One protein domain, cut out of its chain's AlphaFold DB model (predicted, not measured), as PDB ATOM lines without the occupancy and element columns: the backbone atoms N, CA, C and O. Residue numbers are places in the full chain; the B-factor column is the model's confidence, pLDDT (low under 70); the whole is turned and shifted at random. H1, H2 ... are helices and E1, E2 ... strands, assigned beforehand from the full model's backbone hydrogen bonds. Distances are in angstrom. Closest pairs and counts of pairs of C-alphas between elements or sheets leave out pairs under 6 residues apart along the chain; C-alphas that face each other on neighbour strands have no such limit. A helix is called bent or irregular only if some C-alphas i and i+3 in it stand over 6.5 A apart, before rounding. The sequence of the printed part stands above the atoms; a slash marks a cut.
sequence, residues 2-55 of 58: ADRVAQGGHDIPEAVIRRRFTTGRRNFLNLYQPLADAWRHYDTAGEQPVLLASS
ATOM      1  N   ALA A   2     -57.568-105.006 -13.056       50.12
ATOM      2  CA  ALA A   2     -57.243-104.990 -11.622       50.12
ATOM      3  C   ALA A   2     -56.919-106.383 -11.029       50.12
ATOM      4  O   ALA A   2     -55.930-106.532 -10.319       50.12
ATOM      5  N   ASP A   3     -57.660-107.429 -11.413       49.16
ATOM      6  CA  ASP A   3     -57.495-108.768 -10.814       49.16
ATOM      7  C   ASP A   3     -56.177-109.480 -11.154       49.16
ATOM      8  O   ASP A   3     -55.746-110.364 -10.415       49.16
ATOM      9  N   ARG A   4     -55.500-109.105 -12.252       53.62
ATOM     10  CA  ARG A   4     -54.187-109.682 -12.605       53.62
ATOM     11  C   ARG A   4     -53.021-108.980 -11.911       53.62
ATOM     12  O   ARG A   4     -51.997-109.614 -11.676       53.62
ATOM     13  N   VAL A   5     -53.179-107.705 -11.553       53.16
ATOM     14  CA  VAL A   5     -52.179-106.952 -10.775       53.16
ATOM     15  C   VAL A   5     -52.121-107.490  -9.339       53.16
ATOM     16  O   VAL A   5     -51.037-107.696  -8.804       53.16
ATOM     17  N   ALA A   6     -53.272-107.858  -8.764       53.31
ATOM     18  CA  ALA A   6     -53.361-108.461  -7.430       53.31
ATOM     19  C   ALA A   6     -52.648-109.828  -7.298       53.31
ATOM     20  O   ALA A   6     -52.275-110.216  -6.195       53.31
ATOM     21  N   GLN A   7     -52.423-110.546  -8.406       56.44
ATOM     22  CA  GLN A   7     -51.749-111.856  -8.437       56.44
ATOM     23  C   GLN A   7     -50.247-111.767  -8.787       56.44
ATOM     24  O   GLN A   7     -49.640-112.769  -9.158       56.44
ATOM     25  N   GLY A   8     -49.635-110.580  -8.683       52.94
ATOM     26  CA  GLY A   8     -48.201-110.378  -8.944       52.94
ATOM     27  C   GLY A   8     -47.860-109.924 -10.368       52.94
ATOM     28  O   GLY A   8     -46.701-109.983 -10.775       52.94
ATOM     29  N   GLY A   9     -48.845-109.460 -11.141       62.47
ATOM     30  CA  GLY A   9     -48.593-108.795 -12.418       62.47
ATOM     31  C   GLY A   9     -47.957-107.416 -12.218       62.47
ATOM     32  O   GLY A   9     -48.410-106.645 -11.375       62.47
ATOM     33  N   HIS A  10     -46.928-107.086 -13.005       69.19
ATOM     34  CA  HIS A  10     -46.361-105.734 -13.031       69.19
ATOM     35  C   HIS A  10     -47.450-104.739 -13.447       69.19
ATOM     36  O   HIS A  10     -48.066-104.916 -14.502       69.19
ATOM     37  N   ASP A  11     -47.695-103.720 -12.621       76.06
ATOM     38  CA  ASP A  11     -48.644-102.664 -12.953       76.06
ATOM     39  C   ASP A  11     -48.143-101.914 -14.195       76.06
ATOM     40  O   ASP A  11     -47.047-101.352 -14.211       76.06
ATOM     41  N   ILE A  12     -48.915-101.973 -15.278       80.50
ATOM     42  CA  ILE A  12     -48.596-101.267 -16.516       80.50
ATOM     43  C   ILE A  12     -49.393 -99.965 -16.490       80.50
ATOM     44  O   ILE A  12     -50.624-100.032 -16.491       80.50
ATOM     45  N   PRO A  13     -48.741 -98.791 -16.565       87.69
ATOM     46  CA  PRO A  13     -49.449 -97.520 -16.542       87.69
ATOM     47  C   PRO A  13     -50.544 -97.454 -17.609       87.69
ATOM     48  O   PRO A  13     -50.334 -97.848 -18.760       87.69
ATOM     49  N   GLU A  14     -51.698 -96.886 -17.263       86.75
ATOM     50  CA  GLU A  14     -52.852 -96.801 -18.165       86.75
ATOM     51  C   GLU A  14     -52.508 -96.132 -19.505       86.75
ATOM     52  O   GLU A  14     -52.927 -96.588 -20.570       86.75
ATOM     53  N   ALA A  15     -51.664 -95.097 -19.476       88.88
ATOM     54  CA  ALA A  15     -51.165 -94.434 -20.677       88.88
ATOM     55  C   ALA A  15     -50.434 -95.407 -21.624       88.88
ATOM     56  O   ALA A  15     -50.586 -95.332 -22.846       88.88
ATOM     57  N   VAL A  16     -49.683 -96.366 -21.072       90.19
ATOM     58  CA  VAL A  16     -48.997 -97.411 -21.843       90.19
ATOM     59  C   VAL A  16     -50.006 -98.399 -22.422       90.19
ATOM     60  O   VAL A  16     -49.880 -98.756 -23.596       90.19
ATOM     61  N   ILE A  17     -51.020 -98.801 -21.649       88.62
ATOM     62  CA  ILE A  17     -52.101 -99.685 -22.118       88.62
ATOM     63  C   ILE A  17     -52.834 -99.038 -23.299       88.62
ATOM     64  O   ILE A  17     -52.935 -99.648 -24.364       88.62
ATOM     65  N   ARG A  18     -53.264 -97.777 -23.159       91.38
ATOM     66  CA  ARG A  18     -53.955 -97.016 -24.214       91.38
ATOM     67  C   ARG A  18     -53.096 -96.891 -25.470       91.38
ATOM     68  O   ARG A  18     -53.550 -97.235 -26.560       91.38
ATOM     69  N   ARG A  19     -51.827 -96.488 -25.326       94.31
ATOM     70  CA  ARG A  19     -50.890 -96.375 -26.456       94.31
ATOM     71  C   ARG A  19     -50.704 -97.710 -27.181       94.31
ATOM     72  O   ARG A  19     -50.729 -97.748 -28.414       94.31
ATOM     73  N   ARG A  20     -50.496 -98.803 -26.440       94.38
ATOM     74  CA  ARG A  20     -50.310-100.143 -27.020       94.38
ATOM     75  C   ARG A  20     -51.568-100.628 -27.724       94.38
ATOM     76  O   ARG A  20     -51.442-101.156 -28.822       94.38
ATOM     77  N   PHE A  21     -52.747-100.392 -27.154       92.50
ATOM     78  CA  PHE A  21     -54.011-100.733 -27.799       92.50
ATOM     79  C   PHE A  21     -54.169-100.009 -29.144       92.50
ATOM     80  O   PHE A  21     -54.366-100.655 -30.171       92.50
ATOM     81  N   THR A  22     -53.979 -98.685 -29.174       95.44
ATOM     82  CA  THR A  22     -54.056 -97.901 -30.418       95.44
ATOM     83  C   THR A  22     -53.034 -98.367 -31.455       95.44
ATOM     84  O   THR A  22     -53.374 -98.540 -32.626       95.44
ATOM     85  N   THR A  23     -51.788 -98.604 -31.036       96.25
ATOM     86  CA  THR A  23     -50.719 -99.062 -31.939       96.25
ATOM     87  C   THR A  23     -51.014-100.461 -32.481       96.25
ATOM     88  O   THR A  23     -50.902-100.688 -33.681       96.25
ATOM     89  N   GLY A  24     -51.445-101.386 -31.619       95.31
ATOM     90  CA  GLY A  24     -51.788-102.754 -31.997       95.31
ATOM     91  C   GLY A  24     -52.950-102.803 -32.982       95.31
ATOM     92  O   GLY A  24     -52.836-103.453 -34.016       95.31
ATOM     93  N   ARG A  25     -54.018-102.034 -32.732       94.44
ATOM     94  CA  ARG A  25     -55.151-101.921 -33.662       94.44
ATOM     95  C   ARG A  25     -54.719-101.357 -35.016       94.44
ATOM     96  O   ARG A  25     -55.122-101.884 -36.048       94.44
ATOM     97  N   ARG A  26     -53.872-100.323 -35.036       96.94
ATOM     98  CA  ARG A  26     -53.336 -99.766 -36.288       96.94
ATOM     99  C   ARG A  26     -52.499-100.793 -37.053       96.94
ATOM    100  O   ARG A  26     -52.655-100.896 -38.265       96.94
ATOM    101  N   ASN A  27     -51.632-101.536 -36.370       96.94
ATOM    102  CA  ASN A  27     -50.808-102.566 -37.004       96.94
ATOM    103  C   ASN A  27     -51.660-103.719 -37.533       96.94
ATOM    104  O   ASN A  27     -51.416-104.184 -38.639       96.94
ATOM    105  N   PHE A  28     -52.685-104.136 -36.786       95.38
ATOM    106  CA  PHE A  28     -53.631-105.135 -37.264       95.38
ATOM    107  C   PHE A  28     -54.262-104.703 -38.586       95.38
ATOM    108  O   PHE A  28     -54.081-105.398 -39.576       95.38
ATOM    109  N   LEU A  29     -54.886-103.523 -38.632       94.62
ATOM    110  CA  LEU A  29     -55.600-103.055 -39.824       94.62
ATOM    111  C   LEU A  29     -54.690-102.838 -41.043       94.62
ATOM    112  O   LEU A  29     -55.093-103.105 -42.166       94.62
ATOM    113  N   ASN A  30     -53.471-102.328 -40.835       95.81
ATOM    114  CA  ASN A  30     -52.620-101.890 -41.949       95.81
ATOM    115  C   ASN A  30     -51.534-102.893 -42.345       95.81
ATOM    116  O   ASN A  30     -51.015-102.801 -43.452       95.81
ATOM    117  N   LEU A  31     -51.133-103.787 -41.439       96.31
ATOM    118  CA  LEU A  31     -50.006-104.698 -41.659       96.31
ATOM    119  C   LEU A  31     -50.451-106.153 -41.614       96.31
ATOM    120  O   LEU A  31     -50.126-106.903 -42.519       96.31
ATOM    121  N   TYR A  32     -51.181-106.569 -40.578       94.69
ATOM    122  CA  TYR A  32     -51.473-107.994 -40.389       94.69
ATOM    123  C   TYR A  32     -52.693-108.461 -41.182       94.69
ATOM    124  O   TYR A  32     -52.616-109.475 -41.863       94.69
ATOM    125  N   GLN A  33     -53.792-107.707 -41.135       94.31
ATOM    126  CA  GLN A  33     -55.042-108.016 -41.828       94.31
ATOM    127  C   GLN A  33     -54.867-108.248 -43.342       94.31
ATOM    128  O   GLN A  33     -55.382-109.255 -43.817       94.31
ATOM    129  N   PRO A  34     -54.143-107.404 -44.110       93.12
ATOM    130  CA  PRO A  34     -53.972-107.632 -45.550       93.12
ATOM    131  C   PRO A  34     -52.982-108.753 -45.900       93.12
ATOM    132  O   PRO A  34     -52.937-109.169 -47.053       93.12
ATOM    133  N   LEU A  35     -52.157-109.204 -44.949       95.44
ATOM    134  CA  LEU A  35     -51.130-110.227 -45.183       95.44
ATOM    135  C   LEU A  35     -51.549-111.626 -44.718       95.44
ATOM    136  O   LEU A  35     -50.900-112.600 -45.086       95.44
ATOM    137  N   ALA A  36     -52.568-111.729 -43.870       94.50
ATOM    138  CA  ALA A  36     -53.022-112.998 -43.321       94.50
ATOM    139  C   ALA A  36     -54.038-113.671 -44.251       94.50
ATOM    140  O   ALA A  36     -55.011-113.038 -44.654       94.50
ATOM    141  N   ASP A  37     -53.865-114.973 -44.500       94.06
ATOM    142  CA  ASP A  37     -54.815-115.780 -45.284       94.06
ATOM    143  C   ASP A  37     -56.197-115.866 -44.618       94.06
ATOM    144  O   ASP A  37     -57.218-115.962 -45.294       94.06
ATOM    145  N   ALA A  38     -56.233-115.821 -43.283       94.69
ATOM    146  CA  ALA A  38     -57.466-115.781 -42.513       94.69
ATOM    147  C   ALA A  38     -57.324-114.926 -41.246       94.69
ATOM    148  O   ALA A  38     -56.322-115.005 -40.530       94.69
ATOM    149  N   TRP A  39     -58.355-114.140 -40.927       95.50
ATOM    150  CA  TRP A  39     -58.422-113.346 -39.699       95.50
ATOM    151  C   TRP A  39     -59.865-113.187 -39.200       95.50
ATOM    152  O   TRP A  39     -60.826-113.246 -39.965       95.50
ATOM    153  N   ARG A  40     -60.017-112.972 -37.887       94.62
ATOM    154  CA  ARG A  40     -61.294-112.675 -37.218       94.62
ATOM    155  C   ARG A  40     -61.083-111.588 -36.172       94.62
ATOM    156  O   ARG A  40     -60.161-111.684 -35.363       94.62
ATOM    157  N   HIS A  41     -61.926-110.565 -36.187       93.88
ATOM    158  CA  HIS A  41     -61.878-109.448 -35.251       93.88
ATOM    159  C   HIS A  41     -63.071-109.523 -34.303       93.88
ATOM    160  O   HIS A  41     -64.213-109.490 -34.750       93.88
ATOM    161  N   TYR A  42     -62.799-109.612 -33.002       94.50
ATOM    162  CA  TYR A  42     -63.823-109.707 -31.965       94.50
ATOM    163  C   TYR A  42     -63.834-108.461 -31.079       94.50
ATOM    164  O   TYR A  42     -62.772-107.965 -30.698       94.50
ATOM    165  N   ASP A  43     -65.026-108.011 -30.699       92.88
ATOM    166  CA  ASP A  43     -65.222-107.130 -29.552       92.88
ATOM    167  C   ASP A  43     -65.328-107.976 -28.283       92.88
ATOM    168  O   ASP A  43     -66.150-108.889 -28.202       92.88
ATOM    169  N   THR A  44     -64.499-107.674 -27.290       92.50
ATOM    170  CA  THR A  44     -64.500-108.337 -25.980       92.50
ATOM    171  C   THR A  44     -64.818-107.360 -24.846       92.50
ATOM    172  O   THR A  44     -64.368-107.566 -23.721       92.50
ATOM    173  N   ALA A  45     -65.507-106.251 -25.136       90.31
ATOM    174  CA  ALA A  45     -65.926-105.281 -24.126       90.31
ATOM    175  C   ALA A  45     -67.113-105.774 -23.276       90.31
ATOM    176  O   ALA A  45     -67.260-105.337 -22.135       90.31
ATOM    177  N   GLY A  46     -67.950-106.659 -23.826       90.44
ATOM    178  CA  GLY A  46     -69.079-107.285 -23.129       90.44
ATOM    179  C   GLY A  46     -68.723-108.611 -22.448       90.44
ATOM    180  O   GLY A  46     -67.578-109.059 -22.474       90.44
ATOM    181  N   GLU A  47     -69.727-109.269 -21.863       91.81
ATOM    182  CA  GLU A  47     -69.556-110.582 -21.213       91.81
ATOM    183  C   GLU A  47     -69.197-111.701 -22.198       91.81
ATOM    184  O   GLU A  47     -68.487-112.640 -21.839       91.81
ATOM    185  N   GLN A  48     -69.675-111.603 -23.440       94.38
ATOM    186  CA  GLN A  48     -69.389-112.563 -24.499       94.38
ATOM    187  C   GLN A  48     -68.690-111.872 -25.673       94.38
ATOM    188  O   GLN A  48     -69.110-110.781 -26.066       94.38
ATOM    189  N   PRO A  49     -67.650-112.494 -26.260       94.69
ATOM    190  CA  PRO A  49     -67.015-111.978 -27.461       94.69
ATOM    191  C   PRO A  49     -67.991-111.913 -28.637       94.69
ATOM    192  O   PRO A  49     -68.621-112.913 -28.980       94.69
ATOM    193  N   VAL A  50     -68.061-110.761 -29.296       96.06
ATOM    194  CA  VAL A  50     -68.881-110.551 -30.497       96.06
ATOM    195  C   VAL A  50     -67.963-110.486 -31.710       96.06
ATOM    196  O   VAL A  50     -67.032-109.686 -31.730       96.06
ATOM    197  N   LEU A  51     -68.196-111.324 -32.725       95.06
ATOM    198  CA  LEU A  51     -67.459-111.231 -33.988       95.06
ATOM    199  C   LEU A  51     -67.896-109.959 -34.726       95.06
ATOM    200  O   LEU A  51     -69.073-109.799 -35.028       95.06
ATOM    201  N   LEU A  52     -66.948-109.065 -34.997       93.50
ATOM    202  CA  LEU A  52     -67.185-107.807 -35.704       93.50
ATOM    203  C   LEU A  52     -66.906-107.904 -37.204       93.50
ATOM    204  O   LEU A  52     -67.549-107.199 -37.970       93.50
ATOM    205  N   ALA A  53     -65.898-108.688 -37.598       93.50
ATOM    206  CA  ALA A  53     -65.532-108.894 -38.998       93.50
ATOM    207  C   ALA A  53     -64.617-110.115 -39.149       93.50
ATOM    208  O   ALA A  53     -63.896-110.486 -38.211       93.50
ATOM    209  N   SER A  54     -64.590-110.707 -40.339       94.69
ATOM    210  CA  SER A  54     -63.652-111.778 -40.683       94.69
ATOM    211  C   SER A  54     -63.234-111.737 -42.150       94.69
ATOM    212  O   SER A  54     -63.895-111.106 -42.964       94.69
ATOM    213  N   SER A  55     -62.150-112.434 -42.488       92.56
ATOM    214  CA  SER A  55     -61.699-112.625 -43.876       92.56
ATOM    215  C   SER A  55     -62.655-113.450 -44.745       92.56
ATOM    216  O   SER A  55     -62.519-113.423 -45.961       92.56
TER     217      SER A  55
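AT A GLANCE: This is residues 2 to 55 of the 58 residues of an uncharacterized protein of Verrucomicrobia bacterium (UniProt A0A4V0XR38). Picture an open bracket: one long helix, H2, lies along the longest axis, and past its last residue the chain folds back into a two-strand hairpin, E1 and E2, with open space between much of the helix and the hairpin. At the other end of H2 a tail with the very short helix H1 bends away from it, and residues 3 to 10 and 12 to 23, the latter holding the first part of H2, stand free. The printed part has 54 residues, with two named helices and two named strands in the order H1, H2, E1, E2; the sheet, order E1 - E2, is antiparallel and the class is mixed, helices and strands. The whole is loose, with a radius of gyration of the C-alphas of 14.3 A, and elongated, spanning 38 by 24 by 15 A.

HOW THE PARTS SIT: Start at H1, residues 2 to 5, and go on to H2, residues 14 to 32: these two helices are apart. Look next at E1, residues 40 to 43, and E2, residues 50 to 54: H1 is apart from both strands, and H2 is apart from E2. E1 and E2 are antiparallel neighbours and form a hairpin, their directions at 152 degrees. C-alphas 40 and 54 face each other at 4.3 A, and C-alphas 43 and 50 at 5.1 A. Across this pair you will find N 41 and O 53 within hydrogen-bond range at 2.8 A, and N 50 and O 43 at 2.9 A. In H2 every O i to N i+4 pair is within hydrogen-bond range; H1 is too short for such a pair, and its one O i to N i+3 pair is within range.

IN THESE COORDINATES: Find C-alpha 2 at (-57.243, -104.990, -11.622), where H1 begins; it has four residues and ends at Val 5. Go on to C-alpha 14 at (-52.852, -96.801, -18.165); from there H2 runs 24.9 A to Tyr 32. It is neither bent nor irregular, but only just: C-alphas 29 and 32 are 6.5 A apart. E1 runs 10.2 A from Arg 40 to Asp 43. E2 begins at Val 50 and runs 11.5 A to Ser 54, whose C-alpha is at (-63.652, -111.778, -40.683).

THE WHOLE: The two C-alphas farthest apart are those of Ala 6 and Asp 37, at 38.6 A. The printed part runs from residue 2 to residue 55 of a chain of 58 residues and has no cut. The links H1 to H2, H2 to E1 and E1 to E2 are short, with 8, 7 and 6 residues. Read the B-factor column for the model's confidence: the mean pLDDT of the printed part is 86.7, and residues 2 to 10 are under 70.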